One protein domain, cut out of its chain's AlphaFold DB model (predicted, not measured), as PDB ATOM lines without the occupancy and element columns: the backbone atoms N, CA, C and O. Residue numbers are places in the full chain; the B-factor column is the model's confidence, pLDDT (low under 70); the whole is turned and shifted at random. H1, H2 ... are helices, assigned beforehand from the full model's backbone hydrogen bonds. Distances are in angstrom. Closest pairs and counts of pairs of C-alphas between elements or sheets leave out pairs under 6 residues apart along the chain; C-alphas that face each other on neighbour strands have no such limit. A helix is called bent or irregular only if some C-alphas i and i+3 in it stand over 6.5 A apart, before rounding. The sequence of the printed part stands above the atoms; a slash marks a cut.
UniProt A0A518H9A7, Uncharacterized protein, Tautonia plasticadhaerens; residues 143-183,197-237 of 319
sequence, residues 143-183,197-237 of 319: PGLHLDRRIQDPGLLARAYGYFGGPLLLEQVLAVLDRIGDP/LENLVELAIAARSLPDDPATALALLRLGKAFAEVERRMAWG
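This is residues 143 to 183 and 197 to 237 of the 319 residues of an uncharacterized protein of Tautonia plasticadhaerens (UniProt A0A518H9A7). H1 folds back on itself into two arms, H1a and H1b, side by side; H2 crosses them and packs on H1b, and H3 turns back beyond H2 to make a narrow V with it. The far part of H3 and the last residues, 224 to 237, stick out. The printed part has 82 residues, with three named helices in the order H1, H2, H3 and no named strand: all helix. It is only just loose, close to compact, with a radius of gyration of the C-alphas of 14.2 A, and spans 38 by 32 by 27 A.

H1, residues 154 to 181, was assigned as one helix by its hydrogen bonds but is bent: C-alphas 164 and 167 are 9.4 A apart. Its arms H1a, residues 154 to 164, and H1b, residues 167 to 181, touch at a shallow tilt of 13 degrees, opposite ways; their closest C-alphas, Gly 162 and Leu 170, are 4.8 A apart. H2, residues 197 to 209, touches H1b with residues 197 to 202 alone, at a steep tilt of 64 degrees; the closest C-alphas, Gln 172 and Glu 198, are 6.3 A apart. H3, residues 214 to 234, is close to H2 but not clearly touching, at a shallow tilt of 21 degrees, opposite ways; the closest C-alphas, Ala 207 and Leu 220, are 7.5 A apart. H3 is apart from both arms. Every O i to N i+4 pair is within hydrogen-bond range in H1a, H2 and H3, and 10 of 11 are in H1b.

H1a begins at C-alpha 154 (7.279, -37.087, 10.141). H1b measures 20.5 A, H2 18.3 A and H3 30.1 A, ending at C-alpha 234 (7.697, -31.530, 41.657).

The C-alphas of Pro 183 and Trp 236 are the two farthest apart, 43.5 A. Residues 184 to 196 are not printed; C-alphas 183 and 197 are 23.6 A apart across the cut. The link from H2 to H3 is tight. The mean pLDDT of the printed part is 76.6, with residues 147 to 151 and 223 to 237 among those under 70.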
ATOM      1  N   PRO A 143      -2.379 -28.886   7.062       84.81
ATOM      2  CA  PRO A 143      -3.607 -29.604   6.767       84.81
ATOM      3  C   PRO A 143      -3.411 -31.064   7.185       84.81
ATOM      4  O   PRO A 143      -2.532 -31.761   6.685       84.81
ATOM      5  N   GLY A 144      -4.189 -31.505   8.168       82.88
ATOM      6  CA  GLY A 144      -4.023 -32.817   8.798       82.88
ATOM      7  C   GLY A 144      -3.913 -32.747  10.313       82.88
ATOM      8  O   GLY A 144      -4.395 -33.658  10.973       82.88
ATOM      9  N   LEU A 145      -3.420 -31.637  10.877       81.19
ATOM     10  CA  LEU A 145      -3.368 -31.456  12.334       81.19
ATOM     11  C   LEU A 145      -4.761 -31.574  12.984       81.19
ATOM     12  O   LEU A 145      -4.884 -32.071  14.101       81.19
ATOM     13  N   HIS A 146      -5.804 -31.145  12.266       73.25
ATOM     14  CA  HIS A 146      -7.207 -31.198  12.712       73.25
ATOM     15  C   HIS A 146      -7.978 -32.407  12.196       73.25
ATOM     16  O   HIS A 146      -8.981 -32.797  12.789       73.25
ATOM     17  N   LEU A 147      -7.571 -32.920  11.033       66.69
ATOM     18  CA  LEU A 147      -8.352 -33.885  10.259       66.69
ATOM     19  C   LEU A 147      -7.972 -35.321  10.593       66.69
ATOM     20  O   LEU A 147      -8.831 -36.196  10.534       66.69
ATOM     21  N   ASP A 148      -6.717 -35.556  10.970       63.69
ATOM     22  CA  ASP A 148      -6.243 -36.877  11.340       63.69
ATOM     23  C   ASP A 148      -5.564 -36.829  12.709       63.69
ATOM     24  O   ASP A 148      -4.539 -36.179  12.916       63.69
ATOM     25  N   ARG A 149      -6.148 -37.545  13.673       62.00
ATOM     26  CA  ARG A 149      -5.548 -37.710  15.003       62.00
ATOM     27  C   ARG A 149      -4.287 -38.573  14.963       62.00
ATOM     28  O   ARG A 149      -3.543 -38.571  15.940       62.00
ATOM     29  N   ARG A 150      -4.033 -39.282  13.858       63.66
ATOM     30  CA  ARG A 150      -2.851 -40.120  13.642       63.66
ATOM     31  C   ARG A 150      -1.869 -39.385  12.743       63.66
ATOM     32  O   ARG A 150      -1.814 -39.597  11.535       63.66
ATOM     33  N   ILE A 151      -1.048 -38.529  13.336       65.06
ATOM     34  CA  ILE A 151       0.013 -37.865  12.578       65.06
ATOM     35  C   ILE A 151       1.182 -38.843  12.437       65.06
ATOM     36  O   ILE A 151       2.069 -38.879  13.284       65.06
ATOM     37  N   GLN A 152       1.160 -39.649  11.374       76.50
ATOM     38  CA  GLN A 152       2.272 -40.539  11.014       76.50
ATOM     39  C   GLN A 152       3.258 -39.905  10.026       76.50
ATOM     40  O   GLN A 152       4.318 -40.471   9.781       76.50
ATOM     41  N   ASP A 153       2.930 -38.739   9.461       86.75
ATOM     42  CA  ASP A 153       3.851 -38.009   8.594       86.75
ATOM     43  C   ASP A 153       4.924 -37.294   9.445       86.75
ATOM     44  O   ASP A 153       4.600 -36.317  10.138       86.75
ATOM     45  N   PRO A 154       6.200 -37.731   9.397       88.44
ATOM     46  CA  PRO A 154       7.279 -37.087  10.141       88.44
ATOM     47  C   PRO A 154       7.454 -35.616   9.745       88.44
ATOM     48  O   PRO A 154       7.788 -34.790  10.596       88.44
ATOM     49  N   GLY A 155       7.163 -35.257   8.490       91.56
ATOM     50  CA  GLY A 155       7.223 -33.875   8.029       91.56
ATOM     51  C   GLY A 155       6.141 -32.999   8.658       91.56
ATOM     52  O   GLY A 155       6.402 -31.852   9.020       91.56
ATOM     53  N   LEU A 156       4.924 -33.519   8.834       91.00
ATOM     54  CA  LEU A 156       3.852 -32.820   9.548       91.00
ATOM     55  C   LEU A 156       4.159 -32.686  11.048       91.00
ATOM     56  O   LEU A 156       3.934 -31.615  11.611       91.00
ATOM     57  N   LEU A 157       4.726 -33.719  11.687       89.69
ATOM     58  CA  LEU A 157       5.165 -33.646  13.089       89.69
ATOM     59  C   LEU A 157       6.247 -32.585  13.294       89.69
ATOM     60  O   LEU A 157       6.092 -31.733  14.169       89.69
ATOM     61  N   ALA A 158       7.309 -32.610  12.485       93.31
ATOM     62  CA  ALA A 158       8.397 -31.642  12.576       93.31
ATOM     63  C   ALA A 158       7.877 -30.209  12.417       93.31
ATOM     64  O   ALA A 158       8.173 -29.349  13.242       93.31
ATOM     65  N   ARG A 159       7.029 -29.964  11.411       95.94
ATOM     66  CA  ARG A 159       6.415 -28.650  11.181       95.94
ATOM     67  C   ARG A 159       5.525 -28.206  12.342       95.94
ATOM     68  O   ARG A 159       5.643 -27.068  12.791       95.94
ATOM     69  N   ALA A 160       4.690 -29.098  12.877       92.62
ATOM     70  CA  ALA A 160       3.837 -28.788  14.021       92.62
ATOM     71  C   ALA A 160       4.658 -28.453  15.278       92.62
ATOM     72  O   ALA A 160       4.398 -27.444  15.930       92.62
ATOM     73  N   TYR A 161       5.665 -29.260  15.622       91.00
ATOM     74  CA  TYR A 161       6.509 -28.990  16.789       91.00
ATOM     75  C   TYR A 161       7.416 -27.773  16.602       91.00
ATOM     76  O   TYR A 161       7.615 -27.035  17.563       91.00
ATOM     77  N   GLY A 162       7.909 -27.520  15.388       94.75
ATOM     78  CA  GLY A 162       8.658 -26.306  15.071       94.75
ATOM     79  C   GLY A 162       7.817 -25.045  15.261       94.75
ATOM     80  O   GLY A 162       8.273 -24.102  15.902       94.75
ATOM     81  N   TYR A 163       6.565 -25.054  14.794       96.12
ATOM     82  CA  TYR A 163       5.656 -23.923  14.977       96.12
ATOM     83  C   TYR A 163       5.285 -23.690  16.451       96.12
ATOM     84  O   TYR A 163       5.455 -22.589  16.968       96.12
ATOM     85  N   PHE A 164       4.803 -24.721  17.160       92.06
ATOM     86  CA  PHE A 164       4.288 -24.550  18.527       92.06
ATOM     87  C   PHE A 164       5.371 -24.527  19.612       92.06
ATOM     88  O   PHE A 164       5.159 -23.941  20.671       92.06
ATOM     89  N   GLY A 165       6.504 -25.195  19.389       87.62
ATOM     90  CA  GLY A 165       7.588 -25.324  20.367       87.62
ATOM     91  C   GLY A 165       8.844 -24.524  20.041       87.62
ATOM     92  O   GLY A 165       9.757 -24.463  20.866       87.62
ATOM     93  N   GLY A 166       8.909 -23.910  18.859       93.81
ATOM     94  CA  GLY A 166      10.049 -23.115  18.431       93.81
ATOM     95  C   GLY A 166      11.301 -23.946  18.111       93.81
ATOM     96  O   GLY A 166      11.260 -25.179  18.026       93.81
ATOM     97  N   PRO A 167      12.450 -23.274  17.923       95.00
ATOM     98  CA  PRO A 167      13.639 -23.898  17.348       95.00
ATOM     99  C   PRO A 167      14.294 -24.931  18.267       95.00
ATOM    100  O   PRO A 167      14.795 -25.935  17.781       95.00
ATOM    101  N   LEU A 168      14.256 -24.739  19.591       89.69
ATOM    102  CA  LEU A 168      14.870 -25.684  20.532       89.69
ATOM    103  C   LEU A 168      14.146 -27.034  20.548       89.69
ATOM    104  O   LEU A 168      14.802 -28.072  20.529       89.69
ATOM    105  N   LEU A 169      12.808 -27.027  20.560       88.12
ATOM    106  CA  LEU A 169      12.033 -28.265  20.490       88.12
ATOM    107  C   LEU A 169      12.193 -28.937  19.124       88.12
ATOM    108  O   LEU A 169      12.261 -30.162  19.052       88.12
ATOM    109  N   LEU A 170      12.287 -28.143  18.052       93.44
ATOM    110  CA  LEU A 170      12.499 -28.669  16.712       93.44
ATOM    111  C   LEU A 170      13.787 -29.495  16.616       93.44
ATOM    112  O   LEU A 170      13.721 -30.602  16.097       93.44
ATOM    113  N   GLU A 171      14.921 -29.023  17.145       93.75
ATOM    114  CA  GLU A 171      16.176 -29.800  17.092       93.75
ATOM    115  C   GLU A 171      16.031 -31.179  17.757       93.75
ATOM    116  O   GLU A 171      16.513 -32.179  17.230       93.75
ATOM    117  N   GLN A 172      15.302 -31.255  18.875       88.44
ATOM    118  CA  GLN A 172      15.037 -32.520  19.571       88.44
ATOM    119  C   GLN A 172      14.167 -33.455  18.724       88.44
ATOM    120  O   GLN A 172      14.437 -34.649  18.612       88.44
ATOM    121  N   VAL A 173      13.132 -32.909  18.080       88.31
ATOM    122  CA  VAL A 173      12.265 -33.672  17.173       88.31
ATOM    123  C   VAL A 173      13.049 -34.178  15.966       88.31
ATOM    124  O   VAL A 173      12.907 -35.344  15.609       88.31
ATOM    125  N   LEU A 174      13.897 -33.347  15.356       91.06
ATOM    126  CA  LEU A 174      14.736 -33.752  14.226       91.06
ATOM    127  C   LEU A 174      15.700 -34.876  14.620       91.06
ATOM    128  O   LEU A 174      15.769 -35.878  13.912       91.06
ATOM    129  N   ALA A 175      16.347 -34.773  15.784       89.81
ATOM    130  CA  ALA A 175      17.227 -35.818  16.301       89.81
ATOM    131  C   ALA A 175      16.498 -37.162  16.502       89.81
ATOM    132  O   ALA A 175      17.028 -38.220  16.160       89.81
ATOM    133  N   VAL A 176      15.265 -37.141  17.022       86.69
ATOM    134  CA  VAL A 176      14.429 -38.348  17.156       86.69
ATOM    135  C   VAL A 176      14.039 -38.905  15.782       86.69
ATOM    136  O   VAL A 176      14.159 -40.107  15.545       86.69
ATOM    137  N   LEU A 177      13.596 -38.050  14.856       87.19
ATOM    138  CA  LEU A 177      13.169 -38.468  13.517       87.19
ATOM    139  C   LEU A 177      14.316 -39.053  12.686       87.19
ATOM    140  O   LEU A 177      14.096 -40.005  11.937       87.19
ATOM    141  N   ASP A 178      15.531 -38.527  12.824       88.81
ATOM    142  CA  ASP A 178      16.707 -39.073  12.148       88.81
ATOM    143  C   ASP A 178      17.089 -40.453  12.679       88.81
ATOM    144  O   ASP A 178      17.390 -41.336  11.877       88.81
ATOM    145  N   ARG A 179      16.968 -40.688  13.993       85.25
ATOM    146  CA  ARG A 179      17.156 -42.025  14.585       85.25
ATOM    147  C   ARG A 179      16.118 -43.031  14.092       85.25
ATOM    148  O   ARG A 179      16.473 -44.156  13.763       85.25
ATOM    149  N   ILE A 180      14.846 -42.632  14.009       81.94
ATOM    150  CA  ILE A 180      13.767 -43.501  13.504       81.94
ATOM    151  C   ILE A 180      13.953 -43.798  12.008       81.94
ATOM    152  O   ILE A 180      13.631 -44.888  11.539       81.94
ATOM    153  N   GLY A 181      14.440 -42.816  11.248       81.12
ATOM    154  CA  GLY A 181      14.599 -42.901   9.801       81.12
ATOM    155  C   GLY A 181      15.880 -43.582   9.320       81.12
ATOM    156  O   GLY A 181      15.985 -43.807   8.115       81.12
ATOM    157  N   ASP A 182      16.842 -43.884  10.196       77.88
ATOM    158  CA  ASP A 182      18.083 -44.574   9.836       77.88
ATOM    159  C   ASP A 182      17.902 -46.105   9.887       77.88
ATOM    160  O   ASP A 182      17.954 -46.702  10.963       77.88
ATOM    161  N   PRO A 183      17.732 -46.794   8.740       62.88
ATOM    162  CA  PRO A 183      17.619 -48.252   8.716       62.88
ATOM    163  C   PRO A 183      18.928 -48.960   9.108       62.88
ATOM    164  O   PRO A 183      18.922 -50.175   9.311       62.88
ATOM    165  N   LEU A 197      14.303 -34.643  28.212       67.31
ATOM    166  CA  LEU A 197      13.535 -34.009  27.139       67.31
ATOM    167  C   LEU A 197      13.350 -34.915  25.912       67.31
ATOM    168  O   LEU A 197      12.254 -34.947  25.356       67.31
ATOM    169  N   GLU A 198      14.365 -35.684  25.515       66.75
ATOM    170  CA  GLU A 198      14.275 -36.600  24.369       66.75
ATOM    171  C   GLU A 198      13.232 -37.689  24.620       66.75
ATOM    172  O   GLU A 198      12.374 -37.931  23.772       66.75
ATOM    173  N   ASN A 199      13.216 -38.259  25.831       70.69
ATOM    174  CA  ASN A 199      12.183 -39.210  26.252       70.69
ATOM    175  C   ASN A 199      10.771 -38.628  26.145       70.69
ATOM    176  O   ASN A 199       9.834 -39.325  25.763       70.69
ATOM    177  N   LEU A 200      10.593 -37.354  26.506       70.69
ATOM    178  CA  LEU A 200       9.288 -36.699  26.424       70.69
ATOM    179  C   LEU A 200       8.861 -36.487  24.974       70.69
ATOM    180  O   LEU A 200       7.685 -36.665  24.666       70.69
ATOM    181  N   VAL A 201       9.798 -36.152  24.086       71.56
ATOM    182  CA  VAL A 201       9.530 -36.017  22.650       71.56
ATOM    183  C   VAL A 201       9.191 -37.373  22.033       71.56
ATOM    184  O   VAL A 201       8.182 -37.480  21.339       71.56
ATOM    185  N   GLU A 202       9.960 -38.420  22.333       73.81
ATOM    186  CA  GLU A 202       9.665 -39.789  21.900       73.81
ATOM    187  C   GLU A 202       8.287 -40.244  22.389       73.81
ATOM    188  O   GLU A 202       7.478 -40.721  21.594       73.81
ATOM    189  N   LEU A 203       7.972 -40.024  23.670       72.56
ATOM    190  CA  LEU A 203       6.655 -40.325  24.232       72.56
ATOM    191  C   LEU A 203       5.545 -39.511  23.566       72.56
ATOM    192  O   LEU A 203       4.473 -40.055  23.314       72.56
ATOM    193  N   ALA A 204       5.771 -38.234  23.261       72.81
ATOM    194  CA  ALA A 204       4.781 -37.384  22.609       72.81
ATOM    195  C   ALA A 204       4.524 -37.811  21.153       72.81
ATOM    196  O   ALA A 204       3.374 -37.818  20.704       72.81
ATOM    197  N   ILE A 205       5.569 -38.213  20.423       72.69
ATOM    198  CA  ILE A 205       5.459 -38.783  19.073       72.69
ATOM    199  C   ILE A 205       4.749 -40.141  19.124       72.69
ATOM    200  O   ILE A 205       3.800 -40.366  18.369       72.69
ATOM    201  N   ALA A 206       5.146 -41.021  20.045       74.62
ATOM    202  CA  ALA A 206       4.530 -42.328  20.235       74.62
ATOM    203  C   ALA A 206       3.046 -42.193  20.596       74.62
ATOM    204  O   ALA A 206       2.208 -42.821  19.959       74.62
ATOM    205  N   ALA A 207       2.705 -41.311  21.542       72.81
ATOM    206  CA  ALA A 207       1.331 -41.033  21.950       72.81
ATOM    207  C   ALA A 207       0.458 -40.542  20.786       72.81
ATOM    208  O   ALA A 207      -0.678 -40.990  20.657       72.81
ATOM    209  N   ARG A 208       0.988 -39.669  19.914       70.69
ATOM    210  CA  ARG A 208       0.295 -39.207  18.693       70.69
ATOM    211  C   ARG A 208       0.184 -40.273  17.602       70.69
ATOM    212  O   ARG A 208      -0.632 -40.132  16.696       70.69
ATOM    213  N   SER A 209       0.993 -41.323  17.684       70.44
ATOM    214  CA  SER A 209       0.989 -42.438  16.736       70.44
ATOM    215  C   SER A 209       0.077 -43.591  17.170       70.44
ATOM    216  O   SER A 209      -0.128 -44.523  16.390       70.44
ATOM    217  N   LEU A 210      -0.467 -43.558  18.395       72.88
ATOM    218  CA  LEU A 210      -1.349 -44.610  18.897       72.88
ATOM    219  C   LEU A 210      -2.691 -44.643  18.134       72.88
ATOM    220  O   LEU A 210      -3.164 -43.609  17.651       72.88
ATOM    221  N   PRO A 211      -3.339 -45.817  18.025       73.69
ATOM    222  CA  PRO A 211      -4.644 -45.924  17.386       73.69
ATOM    223  C   PRO A 211      -5.699 -45.084  18.118       73.69
ATOM    224  O   PRO A 211      -5.804 -45.125  19.339       73.69
ATOM    225  N   ASP A 212      -6.522 -44.347  17.370       70.62
ATOM    226  CA  ASP A 212      -7.684 -43.646  17.937       70.62
ATOM    227  C   ASP A 212      -8.798 -44.653  18.275       70.62
ATOM    228  O   ASP A 212      -9.706 -44.899  17.478       70.62
ATOM    229  N   ASP A 213      -8.666 -45.311  19.426       78.56
ATOM    230  CA  ASP A 213      -9.653 -46.221  19.999       78.56
ATOM    231  C   ASP A 213      -9.940 -45.868  21.478       78.56
ATOM    232  O   ASP A 213      -9.108 -45.247  22.154       78.56
ATOM    233  N   PRO A 214     -11.114 -46.247  22.025       79.00
ATOM    234  CA  PRO A 214     -11.496 -45.888  23.391       79.00
ATOM    235  C   PRO A 214     -10.520 -46.364  24.479       79.00
ATOM    236  O   PRO A 214     -10.412 -45.721  25.527       79.00
ATOM    237  N   ALA A 215      -9.808 -47.477  24.263       74.81
ATOM    238  CA  ALA A 215      -8.839 -47.992  25.224       74.81
ATOM    239  C   ALA A 215      -7.569 -47.134  25.232       74.81
ATOM    240  O   ALA A 215      -7.085 -46.773  26.310       74.81
ATOM    241  N   THR A 216      -7.091 -46.728  24.055       73.94
ATOM    242  CA  THR A 216      -5.988 -45.769  23.911       73.94
ATOM    243  C   THR A 216      -6.334 -44.417  24.542       73.94
ATOM    244  O   THR A 216      -5.538 -43.874  25.311       73.94
ATOM    245  N   ALA A 217      -7.545 -43.898  24.319       72.94
ATOM    246  CA  ALA A 217      -7.995 -42.645  24.932       72.94
ATOM    247  C   ALA A 217      -7.984 -42.710  26.474       72.94
ATOM    248  O   ALA A 217      -7.511 -41.789  27.146       72.94
ATOM    249  N   LEU A 218      -8.446 -43.825  27.054       71.75
ATOM    250  CA  LEU A 218      -8.385 -44.059  28.499       71.75
ATOM    251  C   LEU A 218      -6.944 -44.179  29.013       71.75
ATOM    252  O   LEU A 218      -6.648 -43.690  30.106       71.75
ATOM    253  N   ALA A 219      -6.049 -44.812  28.251       69.12
ATOM    254  CA  ALA A 219      -4.636 -44.917  28.596       69.12
ATOM    255  C   ALA A 219      -3.955 -43.539  28.609       69.12
ATOM    256  O   ALA A 219      -3.287 -43.204  29.586       69.12
ATOM    257  N   LEU A 220      -4.200 -42.705  27.595       71.69
ATOM    258  CA  LEU A 220      -3.671 -41.341  27.516       71.69
ATOM    259  C   LEU A 220      -4.225 -40.433  28.621       71.69
ATOM    260  O   LEU A 220      -3.465 -39.686  29.229       71.69
ATOM    261  N   LEU A 221      -5.516 -40.534  28.958       72.75
ATOM    262  CA  LEU A 221      -6.095 -39.799  30.092       72.75
ATOM    263  C   LEU A 221      -5.461 -40.203  31.430       72.75
ATOM    264  O   LEU A 221      -5.187 -39.352  32.278       72.75
ATOM    265  N   ARG A 222      -5.206 -41.502  31.629       70.00
ATOM    266  CA  ARG A 222      -4.508 -42.005  32.823       70.00
ATOM    267  C   ARG A 222      -3.065 -41.518  32.870       70.00
ATOM    268  O   ARG A 222      -2.620 -41.096  33.935       70.00
ATOM    269  N   LEU A 223      -2.374 -41.528  31.731       68.88
ATOM    270  CA  LEU A 223      -1.012 -41.019  31.595       68.88
ATOM    271  C   LEU A 223      -0.954 -39.516  31.899       68.88
ATOM    272  O   LEU A 223      -0.164 -39.100  32.737       68.88
ATOM    273  N   GLY A 224      -1.845 -38.712  31.314       68.25
ATOM    274  CA  GLY A 224      -1.940 -37.275  31.586       68.25
ATOM    275  C   GLY A 224      -2.241 -36.973  33.056       68.25
ATOM    276  O   GLY A 224      -1.628 -36.089  33.650       68.25
ATOM    277  N   LYS A 225      -3.116 -37.763  33.694       68.88
ATOM    278  CA  LYS A 225      -3.375 -37.659  35.138       68.88
ATOM    279  C   LYS A 225      -2.135 -38.003  35.974       68.88
ATOM    280  O   LYS A 225      -1.907 -37.354  36.993       68.88
ATOM    281  N   ALA A 226      -1.359 -39.005  35.563       58.09
ATOM    282  CA  ALA A 226      -0.111 -39.377  36.225       58.09
ATOM    283  C   ALA A 226       0.964 -38.290  36.062       58.09
ATOM    284  O   ALA A 226       1.606 -37.936  37.046       58.09
ATOM    285  N   PHE A 227       1.099 -37.697  34.873       61.56
ATOM    286  CA  PHE A 227       1.992 -36.559  34.635       61.56
ATOM    287  C   PHE A 227       1.618 -35.347  35.484       61.56
ATOM    288  O   PHE A 227       2.471 -34.839  36.203       61.56
ATOM    289  N   ALA A 228       0.345 -34.947  35.499       65.69
ATOM    290  CA  ALA A 228      -0.119 -33.838  36.334       65.69
ATOM    291  C   ALA A 228       0.133 -34.094  37.832       65.69
ATOM    292  O   ALA A 228       0.390 -33.171  38.599       65.69
ATOM    293  N   GLU A 229       0.069 -35.352  38.274       66.88
ATOM    294  CA  GLU A 229       0.404 -35.728  39.646       66.88
ATOM    295  C   GLU A 229       1.909 -35.622  39.932       66.88
ATOM    296  O   GLU A 229       2.294 -35.139  40.996       66.88
ATOM    297  N   VAL A 230       2.761 -36.025  38.986       57.50
ATOM    298  CA  VAL A 230       4.216 -35.850  39.080       57.50
ATOM    299  C   VAL A 230       4.583 -34.367  39.080       57.50
ATOM    300  O   VAL A 230       5.343 -33.940  39.945       57.50
ATOM    301  N   GLU A 231       3.998 -33.561  38.192       61.44
ATOM    302  CA  GLU A 231       4.178 -32.107  38.178       61.44
ATOM    303  C   GLU A 231       3.742 -31.469  39.497       61.44
ATOM    304  O   GLU A 231       4.494 -30.678  40.056       61.44
ATOM    305  N   ARG A 232       2.579 -31.846  40.049       69.31
ATOM    306  CA  ARG A 232       2.130 -31.362  41.368       69.31
ATOM    307  C   ARG A 232       3.123 -31.702  42.478       69.31
ATOM    308  O   ARG A 232       3.346 -30.878  43.361       69.31
ATOM    309  N   ARG A 233       3.734 -32.889  42.436       64.56
ATOM    310  CA  ARG A 233       4.760 -33.307  43.407       64.56
ATOM    311  C   ARG A 233       6.083 -32.569  43.212       64.56
ATOM    312  O   ARG A 233       6.720 -32.226  44.200       64.56
ATOM    313  N   MET A 234       6.477 -32.287  41.970       54.03
ATOM    314  CA  MET A 234       7.697 -31.530  41.657       54.03
ATOM    315  C   MET A 234       7.548 -30.025  41.923       54.03
ATOM    316  O   MET A 234       8.479 -29.389  42.416       54.03
ATOM    317  N   ALA A 235       6.357 -29.462  41.706       57.69
ATOM    318  CA  ALA A 235       6.019 -28.078  42.032       57.69
ATOM    319  C   ALA A 235       6.090 -27.782  43.543       57.69
ATOM    320  O   ALA A 235       6.206 -26.622  43.932       57.69
ATOM    321  N   TRP A 236       6.089 -28.812  44.397       55.62
ATOM    322  CA  TRP A 236       6.348 -28.677  45.834       55.62
ATOM    323  C   TRP A 236       7.842 -28.618  46.209       55.62
ATOM    324  O   TRP A 236       8.151 -28.442  47.385       55.62
ATOM    325  N   GLY A 237       8.763 -28.718  45.238       52.34
ATOM    326  CA  GLY A 237      10.217 -28.689  45.463       52.34
ATOM    327  C   GLY A 237      10.999 -27.631  44.671       52.34
ATOM    328  O   GLY A 237      11.934 -27.059  45.219       52.34
TER     329      GLY A 237